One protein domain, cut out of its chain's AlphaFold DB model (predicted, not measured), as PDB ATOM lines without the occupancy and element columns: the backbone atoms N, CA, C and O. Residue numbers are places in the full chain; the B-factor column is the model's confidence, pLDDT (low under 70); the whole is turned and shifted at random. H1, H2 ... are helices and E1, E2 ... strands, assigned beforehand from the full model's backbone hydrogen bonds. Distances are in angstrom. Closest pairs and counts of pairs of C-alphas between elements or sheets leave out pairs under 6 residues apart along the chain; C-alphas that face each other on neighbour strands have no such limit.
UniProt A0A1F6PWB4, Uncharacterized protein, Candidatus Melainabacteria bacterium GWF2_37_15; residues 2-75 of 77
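Overview. This is residues 2 to 75 of the 77 residues of an uncharacterized protein of Candidatus Melainabacteria bacterium GWF2_37_15 (UniProt A0A1F6PWB4). A small compact head is built round a three-stranded sheet, E1, E5 and E4, with H3 over one face, H2 beside E1 and the separate E2-E3 hairpin near H2. From this head sticks out one long helix, residues 2 to 25 of H1, which makes the longest axis. The 74 printed residues run H1, H2, E1, E2, E3, H3, E4, E5, and the class is mixed, helices and strands. The sheet, in the order E1, E5, E4, is antiparallel; the whole is extended, with a radius of gyration of the C-alphas of 17.7 A and spans of 60 by 22 by 16 A.

Along the chain. E1 is residues 38 to 40, E5 72 to 74, ending at C-alpha 74 (164.502, 138.960, 155.621), and E4 65 to 67. H3 is residues 56 to 61, H2 30 to 36, E2 44 to 47 and E3 50 to 53. H1, residues 2 to 27, begins at C-alpha 2 (123.053, 147.997, 180.085) and measures 38.1 A.

Arrangement. E5 is the inner strand; N 39 and O 73 of E1 and E5 are 2.9 A apart, and N 67 and O 72 of the hairpin E4 and E5 2.8 A, both within hydrogen-bond range. H3 is on the sheet at a height of 8.4 A, over E4 and along it at 9 degrees on the local plane, and only just not over E5, where 2 of its C-alphas fall; its closest C-alphas to E5 are Cys 59 and Cys 73, 5.9 A. H2 stands at the sheet's level, its height 1.0 A on a plane fitted to just 6 C-alphas; the closest C-alphas of H2 and E1 are Cys 33 and Cys 39, 4.5 A. In the hairpin E2 and E3, N 45 and O 52 are 2.9 A apart; the closest C-alphas of H2 and E2 are Lys 30 and Ile 45, 6.7 A. H1 only grazes the three-stranded sheet with residues 26 to 27, and is close to but not clearly touching H2, about perpendicular at 88 degrees, closest at the C-alphas of Trp 26 and Tyr 32, 6.9 A. In H1, H2 and H3 every O i to N i+4 pair is within hydrogen-bond range.

Size, cuts and confidence. The C-alphas farthest apart, Lys 2 and His 49, are 60.6 A apart; without residues 2 to 25 the body spans 26 by 24 by 16 A. The printed part has no cut, and its seven links are tight. Residues 23 to 28 are under pLDDT 70.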
ATOM      1  N   LYS A   2     122.927 148.993 181.177       77.38
ATOM      2  CA  LYS A   2     123.053 147.997 180.085       77.38
ATOM      3  C   LYS A   2     123.409 148.596 178.709       77.38
ATOM      4  O   LYS A   2     124.263 148.060 178.022       77.38
ATOM      5  N   ILE A   3     122.819 149.740 178.344       86.12
ATOM      6  CA  ILE A   3     123.083 150.435 177.062       86.12
ATOM      7  C   ILE A   3     124.535 150.921 176.956       86.12
ATOM      8  O   ILE A   3     125.150 150.799 175.904       86.12
ATOM      9  N   PHE A   4     125.104 151.414 178.060       88.75
ATOM     10  CA  PHE A   4     126.508 151.831 178.103       88.75
ATOM     11  C   PHE A   4     127.456 150.647 177.871       88.75
ATOM     12  O   PHE A   4     128.429 150.768 177.136       88.75
ATOM     13  N   LEU A   5     127.127 149.481 178.436       89.88
ATOM     14  CA  LEU A   5     127.897 148.256 178.235       89.88
ATOM     15  C   LEU A   5     127.845 147.786 176.772       89.88
ATOM     16  O   LEU A   5     128.865 147.396 176.216       89.88
ATOM     17  N   ILE A   6     126.677 147.890 176.129       92.62
ATOM     18  CA  ILE A   6     126.498 147.556 174.708       92.62
ATOM     19  C   ILE A   6     127.317 148.499 173.814       92.62
ATOM     20  O   ILE A   6     128.009 148.033 172.913       92.62
ATOM     21  N   LEU A   7     127.287 149.809 174.084       93.31
ATOM     22  CA  LEU A   7     128.096 150.798 173.360       93.31
ATOM     23  C   LEU A   7     129.598 150.529 173.513       93.31
ATOM     24  O   LEU A   7     130.328 150.565 172.526       93.31
ATOM     25  N   LEU A   8     130.052 150.197 174.723       94.06
ATOM     26  CA  LEU A   8     131.447 149.841 174.977       94.06
ATOM     27  C   LEU A   8     131.865 148.582 174.198       94.06
ATOM     28  O   LEU A   8     132.924 148.572 173.575       94.06
ATOM     29  N   CYS A   9     131.026 147.542 174.185       92.25
ATOM     30  CA  CYS A   9     131.281 146.328 173.410       92.25
ATOM     31  C   CYS A   9     131.345 146.602 171.902       92.25
ATOM     32  O   CYS A   9     132.210 146.050 171.228       92.25
ATOM     33  N   LEU A  10     130.473 147.469 171.376       94.12
ATOM     34  CA  LEU A  10     130.501 147.865 169.966       94.12
ATOM     35  C   LEU A  10     131.788 148.609 169.611       94.12
ATOM     36  O   LEU A  10     132.394 148.305 168.590       94.12
ATOM     37  N   ILE A  11     132.244 149.532 170.464       95.25
ATOM     38  CA  ILE A  11     133.509 150.251 170.255       95.25
ATOM     39  C   ILE A  11     134.689 149.273 170.262       95.25
ATOM     40  O   ILE A  11     135.527 149.327 169.367       95.25
ATOM     41  N   LEU A  12     134.740 148.347 171.225       94.94
ATOM     42  CA  LEU A  12     135.797 147.333 171.294       94.94
ATOM     43  C   LEU A  12     135.803 146.423 170.061       94.94
ATOM     44  O   LEU A  12     136.867 146.172 169.504       94.94
ATOM     45  N   ALA A  13     134.631 145.978 169.603       93.06
ATOM     46  CA  ALA A  13     134.510 145.184 168.383       93.06
ATOM     47  C   ALA A  13     134.954 145.967 167.136       93.06
ATOM     48  O   ALA A  13     135.569 145.412 166.233       93.06
ATOM     49  N   LEU A  14     134.677 147.270 167.085       94.31
ATOM     50  CA  LEU A  14     135.091 148.115 165.969       94.31
ATOM     51  C   LEU A  14     136.613 148.325 165.963       94.31
ATOM     52  O   LEU A  14     137.243 148.261 164.909       94.31
ATOM     53  N   LEU A  15     137.220 148.488 167.143       93.12
ATOM     54  CA  LEU A  15     138.672 148.582 167.300       93.12
ATOM     55  C   LEU A  15     139.386 147.289 166.885       93.12
ATOM     56  O   LEU A  15     140.402 147.360 166.198       93.12
ATOM     57  N   THR A  16     138.865 146.111 167.247       89.06
ATOM     58  CA  THR A  16     139.487 144.836 166.843       89.06
ATOM     59  C   THR A  16     139.427 144.626 165.335       89.06
ATOM     60  O   THR A  16     140.414 144.194 164.744       89.06
ATOM     61  N   VAL A  17     138.314 144.995 164.692       89.12
ATOM     62  CA  VAL A  17     138.190 144.955 163.229       89.12
ATOM     63  C   VAL A  17     139.227 145.870 162.572       89.12
ATOM     64  O   VAL A  17     139.927 145.429 161.665       89.12
ATOM     65  N   ILE A  18     139.391 147.105 163.058       88.38
ATOM     66  CA  ILE A  18     140.397 148.043 162.529       88.38
ATOM     67  C   ILE A  18     141.815 147.465 162.632       88.38
ATOM     68  O   ILE A  18     142.574 147.555 161.669       88.38
ATOM     69  N   VAL A  19     142.171 146.845 163.762       84.50
ATOM     70  CA  VAL A  19     143.500 146.236 163.954       84.50
ATOM     71  C   VAL A  19     143.750 145.112 162.943       84.50
ATOM     72  O   VAL A  19     144.809 145.095 162.320       84.50
ATOM     73  N   ILE A  20     142.770 144.228 162.720       81.38
ATOM     74  CA  ILE A  20     142.885 143.122 161.752       81.38
ATOM     75  C   ILE A  20     143.079 143.658 160.327       81.38
ATOM     76  O   ILE A  20     143.933 143.172 159.584       81.38
ATOM     77  N   PHE A  21     142.303 144.676 159.943       77.88
ATOM     78  CA  PHE A  21     142.431 145.301 158.626       77.88
ATOM     79  C   PHE A  21     143.796 145.962 158.434       77.88
ATOM     80  O   PHE A  21     144.424 145.752 157.396       77.88
ATOM     81  N   LEU A  22     144.278 146.712 159.428       73.00
ATOM     82  CA  LEU A  22     145.602 147.329 159.368       73.00
ATOM     83  C   LEU A  22     146.691 146.272 159.196       73.00
ATOM     84  O   LEU A  22     147.515 146.405 158.298       73.00
ATOM     85  N   GLU A  23     146.666 145.199 159.985       66.44
ATOM     86  CA  GLU A  23     147.645 144.119 159.874       66.44
ATOM     87  C   GLU A  23     147.655 143.529 158.453       66.44
ATOM     88  O   GLU A  23     148.695 143.507 157.802       66.44
ATOM     89  N   SER A  24     146.491 143.185 157.895       65.19
ATOM     90  CA  SER A  24     146.416 142.673 156.517       65.19
ATOM     91  C   SER A  24     146.941 143.643 155.447       65.19
ATOM     92  O   SER A  24     147.504 143.198 154.447       65.19
ATOM     93  N   TYR A  25     146.781 144.953 155.655       64.31
ATOM     94  CA  TYR A  25     147.239 145.974 154.716       64.31
ATOM     95  C   TYR A  25     148.766 146.103 154.732       64.31
ATOM     96  O   TYR A  25     149.398 146.049 153.680       64.31
ATOM     97  N   TRP A  26     149.367 146.180 155.924       58.97
ATOM     98  CA  TRP A  26     150.822 146.284 156.080       58.97
ATOM     99  C   TRP A  26     151.560 145.022 155.621       58.97
ATOM    100  O   TRP A  26     152.651 145.114 155.065       58.97
ATOM    101  N   PHE A  27     150.973 143.838 155.817       58.38
ATOM    102  CA  PHE A  27     151.624 142.575 155.453       58.38
ATOM    103  C   PHE A  27     151.735 142.336 153.937       58.38
ATOM    104  O   PHE A  27     152.584 141.546 153.524       58.38
ATOM    105  N   ASN A  28     150.931 143.015 153.115       60.19
ATOM    106  CA  ASN A  28     150.977 142.915 151.652       60.19
ATOM    107  C   ASN A  28     151.651 144.113 150.978       60.19
ATOM    108  O   ASN A  28     151.689 144.181 149.747       60.19
ATOM    109  N   ASP A  29     152.169 145.055 151.760       71.06
ATOM    110  CA  ASP A  29     152.780 146.242 151.198       71.06
ATOM    111  C   ASP A  29     154.216 145.951 150.742       71.06
ATOM    112  O   ASP A  29     155.117 145.604 151.517       71.06
ATOM    113  N   LYS A  30     154.420 146.094 149.433       74.44
ATOM    114  CA  LYS A  30     155.728 145.992 148.796       74.44
ATOM    115  C   LYS A  30     156.687 147.045 149.339       74.44
ATOM    116  O   LYS A  30     157.865 146.734 149.515       74.44
ATOM    117  N   ASP A  31     156.190 148.239 149.640       77.12
ATOM    118  CA  ASP A  31     157.016 149.336 150.130       77.12
ATOM    119  C   ASP A  31     157.508 149.024 151.547       77.12
ATOM    120  O   ASP A  31     158.708 149.074 151.804       77.12
ATOM    121  N   TYR A  32     156.635 148.515 152.425       81.56
ATOM    122  CA  TYR A  32     157.025 148.042 153.760       81.56
ATOM    123  C   TYR A  32     158.089 146.933 153.717       81.56
ATOM    124  O   TYR A  32     159.045 146.942 154.501       81.56
ATOM    125  N   CYS A  33     157.953 145.977 152.796       88.19
ATOM    126  CA  CYS A  33     158.959 144.935 152.589       88.19
ATOM    127  C   CYS A  33     160.315 145.525 152.189       88.19
ATOM    128  O   CYS A  33     161.339 145.160 152.773       88.19
ATOM    129  N   LEU A  34     160.334 146.453 151.231       84.56
ATOM    130  CA  LEU A  34     161.570 147.082 150.770       84.56
ATOM    131  C   LEU A  34     162.182 147.993 151.842       84.56
ATOM    132  O   LEU A  34     163.408 148.026 151.968       84.56
ATOM    133  N   ASP A  35     161.357 148.650 152.660       85.44
ATOM    134  CA  ASP A  35     161.759 149.572 153.727       85.44
ATOM    135  C   ASP A  35     162.278 148.873 154.984       85.44
ATOM    136  O   ASP A  35     163.236 149.338 155.609       85.44
ATOM    137  N   THR A  36     161.674 147.749 155.366       87.38
ATOM    138  CA  THR A  36     162.076 146.983 156.558       87.38
ATOM    139  C   THR A  36     163.035 145.845 156.236       87.38
ATOM    140  O   THR A  36     163.758 145.376 157.115       87.38
ATOM    141  N   GLY A  37     163.057 145.401 154.981       89.00
ATOM    142  CA  GLY A  37     163.718 144.176 154.551       89.00
ATOM    143  C   GLY A  37     162.946 142.906 154.901       89.00
ATOM    144  O   GLY A  37     163.454 141.830 154.614       89.00
ATOM    145  N   ARG A  38     161.761 142.985 155.522       91.31
ATOM    146  CA  ARG A  38     160.944 141.819 155.885       91.31
ATOM    147  C   ARG A  38     159.770 141.690 154.924       91.31
ATOM    148  O   ARG A  38     158.848 142.496 154.953       91.31
ATOM    149  N   CYS A  39     159.789 140.637 154.121       91.50
ATOM    150  CA  CYS A  39     158.842 140.440 153.036       91.50
ATOM    151  C   CYS A  39     158.014 139.180 153.265       91.50
ATOM    152  O   CYS A  39     158.567 138.111 153.517       91.50
ATOM    153  N   THR A  40     156.694 139.304 153.196       92.00
ATOM    154  CA  THR A  40     155.750 138.212 153.464       92.00
ATOM    155  C   THR A  40     155.704 137.208 152.312       92.00
ATOM    156  O   THR A  40     155.894 137.573 151.151       92.00
ATOM    157  N   GLU A  41     155.429 135.941 152.618       93.19
ATOM    158  CA  GLU A  41     155.149 134.902 151.625       93.19
ATOM    159  C   GLU A  41     154.093 135.336 150.593       93.19
ATOM    160  O   GLU A  41     153.052 135.890 150.937       93.19
ATOM    161  N   GLY A  42     154.358 135.056 149.316       90.44
ATOM    162  CA  GLY A  42     153.493 135.390 148.186       90.44
ATOM    163  C   GLY A  42     153.720 136.784 147.596       90.44
ATOM    164  O   GLY A  42     153.247 137.045 146.492       90.44
ATOM    165  N   LEU A  43     154.474 137.659 148.270       90.69
ATOM    166  CA  LEU A  43     154.760 139.004 147.776       90.69
ATOM    167  C   LEU A  43     155.732 138.964 146.587       90.69
ATOM    168  O   LEU A  43     156.791 138.340 146.661       90.69
ATOM    169  N   GLU A  44     155.406 139.664 145.502       92.06
ATOM    170  CA  GLU A  44     156.315 139.844 144.366       92.06
ATOM    171  C   GLU A  44     157.145 141.122 144.539       92.06
ATOM    172  O   GLU A  44     156.620 142.239 144.582       92.06
ATOM    173  N   ILE A  45     158.466 140.965 144.608       89.75
ATOM    174  CA  ILE A  45     159.408 142.064 144.827       89.75
ATOM    175  C   ILE A  45     160.395 142.164 143.670       89.75
ATOM    176  O   ILE A  45     160.695 141.176 143.000       89.75
ATOM    177  N   ASN A  46     160.905 143.372 143.423       89.31
ATOM    178  CA  ASN A  46     161.955 143.582 142.432       89.31
ATOM    179  C   ASN A  46     163.291 143.741 143.153       89.31
ATOM    180  O   ASN A  46     163.426 144.614 144.006       89.31
ATOM    181  N   THR A  47     164.248 142.893 142.812       84.06
ATOM    182  CA  THR A  47     165.577 142.843 143.430       84.06
ATOM    183  C   THR A  47     166.656 143.018 142.367       84.06
ATOM    184  O   THR A  47     166.359 143.059 141.172       84.06
ATOM    185  N   GLU A  48     167.923 143.046 142.774       85.81
ATOM    186  CA  GLU A  48     169.054 142.993 141.837       85.81
ATOM    187  C   GLU A  48     169.073 141.719 140.969       85.81
ATOM    188  O   GLU A  48     169.627 141.718 139.873       85.81
ATOM    189  N   HIS A  49     168.410 140.648 141.416       85.19
ATOM    190  CA  HIS A  49     168.261 139.392 140.680       85.19
ATOM    191  C   HIS A  49     166.985 139.341 139.816       85.19
ATOM    192  O   HIS A  49     166.653 138.291 139.264       85.19
ATOM    193  N   GLY A  50     166.263 140.460 139.698       90.00
ATOM    194  CA  GLY A  50     164.995 140.576 138.983       90.00
ATOM    195  C   GLY A  50     163.767 140.407 139.880       90.00
ATOM    196  O   GLY A  50     163.838 140.554 141.106       90.00
ATOM    197  N   ARG A  51     162.619 140.119 139.250       92.06
ATOM    198  CA  ARG A  51     161.338 139.905 139.940       92.06
ATOM    199  C   ARG A  51     161.302 138.527 140.591       92.06
ATOM    200  O   ARG A  51     161.458 137.516 139.909       92.06
ATOM    201  N   ILE A  52     161.102 138.501 141.904       92.00
ATOM    202  CA  ILE A  52     161.080 137.291 142.729       92.00
ATOM    203  C   ILE A  52     159.785 137.272 143.532       92.00
ATOM    204  O   ILE A  52     159.420 138.266 144.155       92.00
ATOM    205  N   ILE A  53     159.127 136.114 143.561       93.94
ATOM    206  CA  ILE A  53     158.028 135.840 144.488       93.94
ATOM    207  C   ILE A  53     158.629 135.324 145.793       93.94
ATOM    208  O   ILE A  53     159.378 134.342 145.789       93.94
ATOM    209  N   ILE A  54     158.302 135.968 146.907       94.06
ATOM    210  CA  ILE A  54     158.767 135.552 148.223       94.06
ATOM    211  C   ILE A  54     158.119 134.227 148.605       94.06
ATOM    212  O   ILE A  54     156.904 134.103 148.719       94.06
ATOM    213  N   ASN A  55     158.956 133.227 148.822       95.56
ATOM    214  CA  ASN A  55     158.606 131.948 149.418       95.56
ATOM    215  C   ASN A  55     159.868 131.377 150.080       95.56
ATOM    216  O   ASN A  55     160.973 131.895 149.878       95.56
ATOM    217  N   LYS A  56     159.717 130.307 150.861       96.56
ATOM    218  CA  LYS A  56     160.835 129.684 151.579       96.56
ATOM    219  C   LYS A  56     161.983 129.268 150.654       96.56
ATOM    220  O   LYS A  56     163.143 129.517 150.972       96.56
ATOM    221  N   GLU A  57     161.670 128.657 149.514       96.69
ATOM    222  CA  GLU A  57     162.669 128.170 148.559       96.69
ATOM    223  C   GLU A  57     163.508 129.319 147.991       96.69
ATOM    224  O   GLU A  57     164.734 129.297 148.084       96.69
ATOM    225  N   ASN A  58     162.855 130.364 147.481       95.44
ATOM    226  CA  ASN A  58     163.509 131.549 146.948       95.44
ATOM    227  C   ASN A  58     164.289 132.288 148.037       95.44
ATOM    228  O   ASN A  58     165.432 132.668 147.805       95.44
ATOM    229  N   CYS A  59     163.726 132.434 149.241       95.06
ATOM    230  CA  CYS A  59     164.417 133.075 150.358       95.06
ATOM    231  C   CYS A  59     165.767 132.400 150.650       95.06
ATOM    232  O   CYS A  59     166.809 133.052 150.692       95.06
ATOM    233  N   LEU A  60     165.769 131.071 150.762       95.69
ATOM    234  CA  LEU A  60     166.983 130.296 151.024       95.69
ATOM    235  C   LEU A  60     167.930 130.261 149.816       95.69
ATOM    236  O   LEU A  60     169.148 130.324 149.996       95.69
ATOM    237  N   LYS A  61     167.395 130.210 148.589       95.31
ATOM    238  CA  LYS A  61     168.170 130.255 147.338       95.31
ATOM    239  C   LYS A  61     169.048 131.505 147.254       95.31
ATOM    240  O   LYS A  61     170.202 131.403 146.845       95.31
ATOM    241  N   TYR A  62     168.523 132.658 147.669       92.31
ATOM    242  CA  TYR A  62     169.251 133.931 147.693       92.31
ATOM    243  C   TYR A  62     169.998 134.184 149.014       92.31
ATOM    244  O   TYR A  62     170.495 135.282 149.237       92.31
ATOM    245  N   LYS A  63     170.134 133.159 149.871       93.31
ATOM    246  CA  LYS A  63     170.831 133.217 151.171       93.31
ATOM    247  C   LYS A  63     170.243 134.235 152.156       93.31
ATOM    248  O   LYS A  63     170.923 134.663 153.085       93.31
ATOM    249  N   TRP A  64     168.975 134.583 151.982       93.31
ATOM    250  CA  TRP A  64     168.219 135.391 152.928       93.31
ATOM    251  C   TRP A  64     167.723 134.543 154.099       93.31
ATOM    252  O   TRP A  64     167.813 133.309 154.102       93.31
ATOM    253  N   LYS A  65     167.193 135.209 155.128       95.75
ATOM    254  CA  LYS A  65     166.758 134.538 156.355       95.75
ATOM    255  C   LYS A  65     165.244 134.363 156.382       95.75
ATOM    256  O   LYS A  65     164.513 135.342 156.484       95.75
ATOM    257  N   TRP A  66     164.796 133.112 156.343       96.00
ATOM    258  CA  TRP A  66     163.384 132.740 156.449       96.00
ATOM    259  C   TRP A  66     162.925 132.627 157.913       96.00
ATOM    260  O   TRP A  66     163.612 132.003 158.727       96.00
ATOM    261  N   ASP A  67     161.760 133.189 158.243       94.69
ATOM    262  CA  ASP A  67     161.057 133.004 159.518       94.69
ATOM    263  C   ASP A  67     159.837 132.088 159.322       94.69
ATOM    264  O   ASP A  67     158.805 132.492 158.785       94.69
ATOM    265  N   GLU A  68     159.934 130.849 159.814       94.62
ATOM    266  CA  GLU A  68     158.853 129.855 159.723       94.62
ATOM    267  C   GLU A  68     157.583 130.258 160.474       94.62
ATOM    268  O   GLU A  68     156.484 129.872 160.085       94.62
ATOM    269  N   LYS A  69     157.708 131.011 161.573       90.19
ATOM    270  CA  LYS A  69     156.551 131.369 162.403       90.19
ATOM    271  C   LYS A  69     155.727 132.463 161.743       90.19
ATOM    272  O   LYS A  69     154.505 132.451 161.847       90.19
ATOM    273  N   ARG A  70     156.406 133.417 161.107       87.31
ATOM    274  CA  ARG A  70     155.777 134.576 160.463       87.31
ATOM    275  C   ARG A  70     155.510 134.364 158.977       87.31
ATOM    276  O   ARG A  70     154.726 135.117 158.409       87.31
ATOM    277  N   ARG A  71     156.124 133.339 158.375       92.00
ATOM    278  CA  ARG A  71     156.143 133.101 156.925       92.00
ATOM    279  C   ARG A  71     156.652 134.334 156.179       92.00
ATOM    280  O   ARG A  71     156.041 134.802 155.222       92.00
ATOM    281  N   ASP A  72     157.758 134.882 156.675       93.25
ATOM    282  CA  ASP A  72     158.422 136.047 156.098       93.25
ATOM    283  C   ASP A  72     159.895 135.758 155.772       93.25
ATOM    284  O   ASP A  72     160.512 134.826 156.291       93.25
ATOM    285  N   CYS A  73     160.445 136.542 154.848       94.19
ATOM    286  CA  CYS A  73     161.830 136.492 154.417       94.19
ATOM    287  C   CYS A  73     162.517 137.828 154.709       94.19
ATOM    288  O   CYS A  73     162.033 138.878 154.286       94.19
ATOM    289  N   ASN A  74     163.656 137.792 155.399       94.06
ATOM    290  CA  ASN A  74     164.502 138.960 155.621       94.06
ATOM    291  C   ASN A  74     165.574 139.080 154.527       94.06
ATOM    292  O   ASN A  74     166.545 138.319 154.538       94.06
ATOM    293  N   ILE A  75     165.399 140.054 153.628       91.44
ATOM    294  CA  ILE A  75     166.199 140.270 152.412       91.44
ATOM    295  C   ILE A  75     167.390 141.231 152.581       91.44
ATOM    296  O   ILE A  75     168.151 141.419 151.639       91.44
TER     297      ILE A  75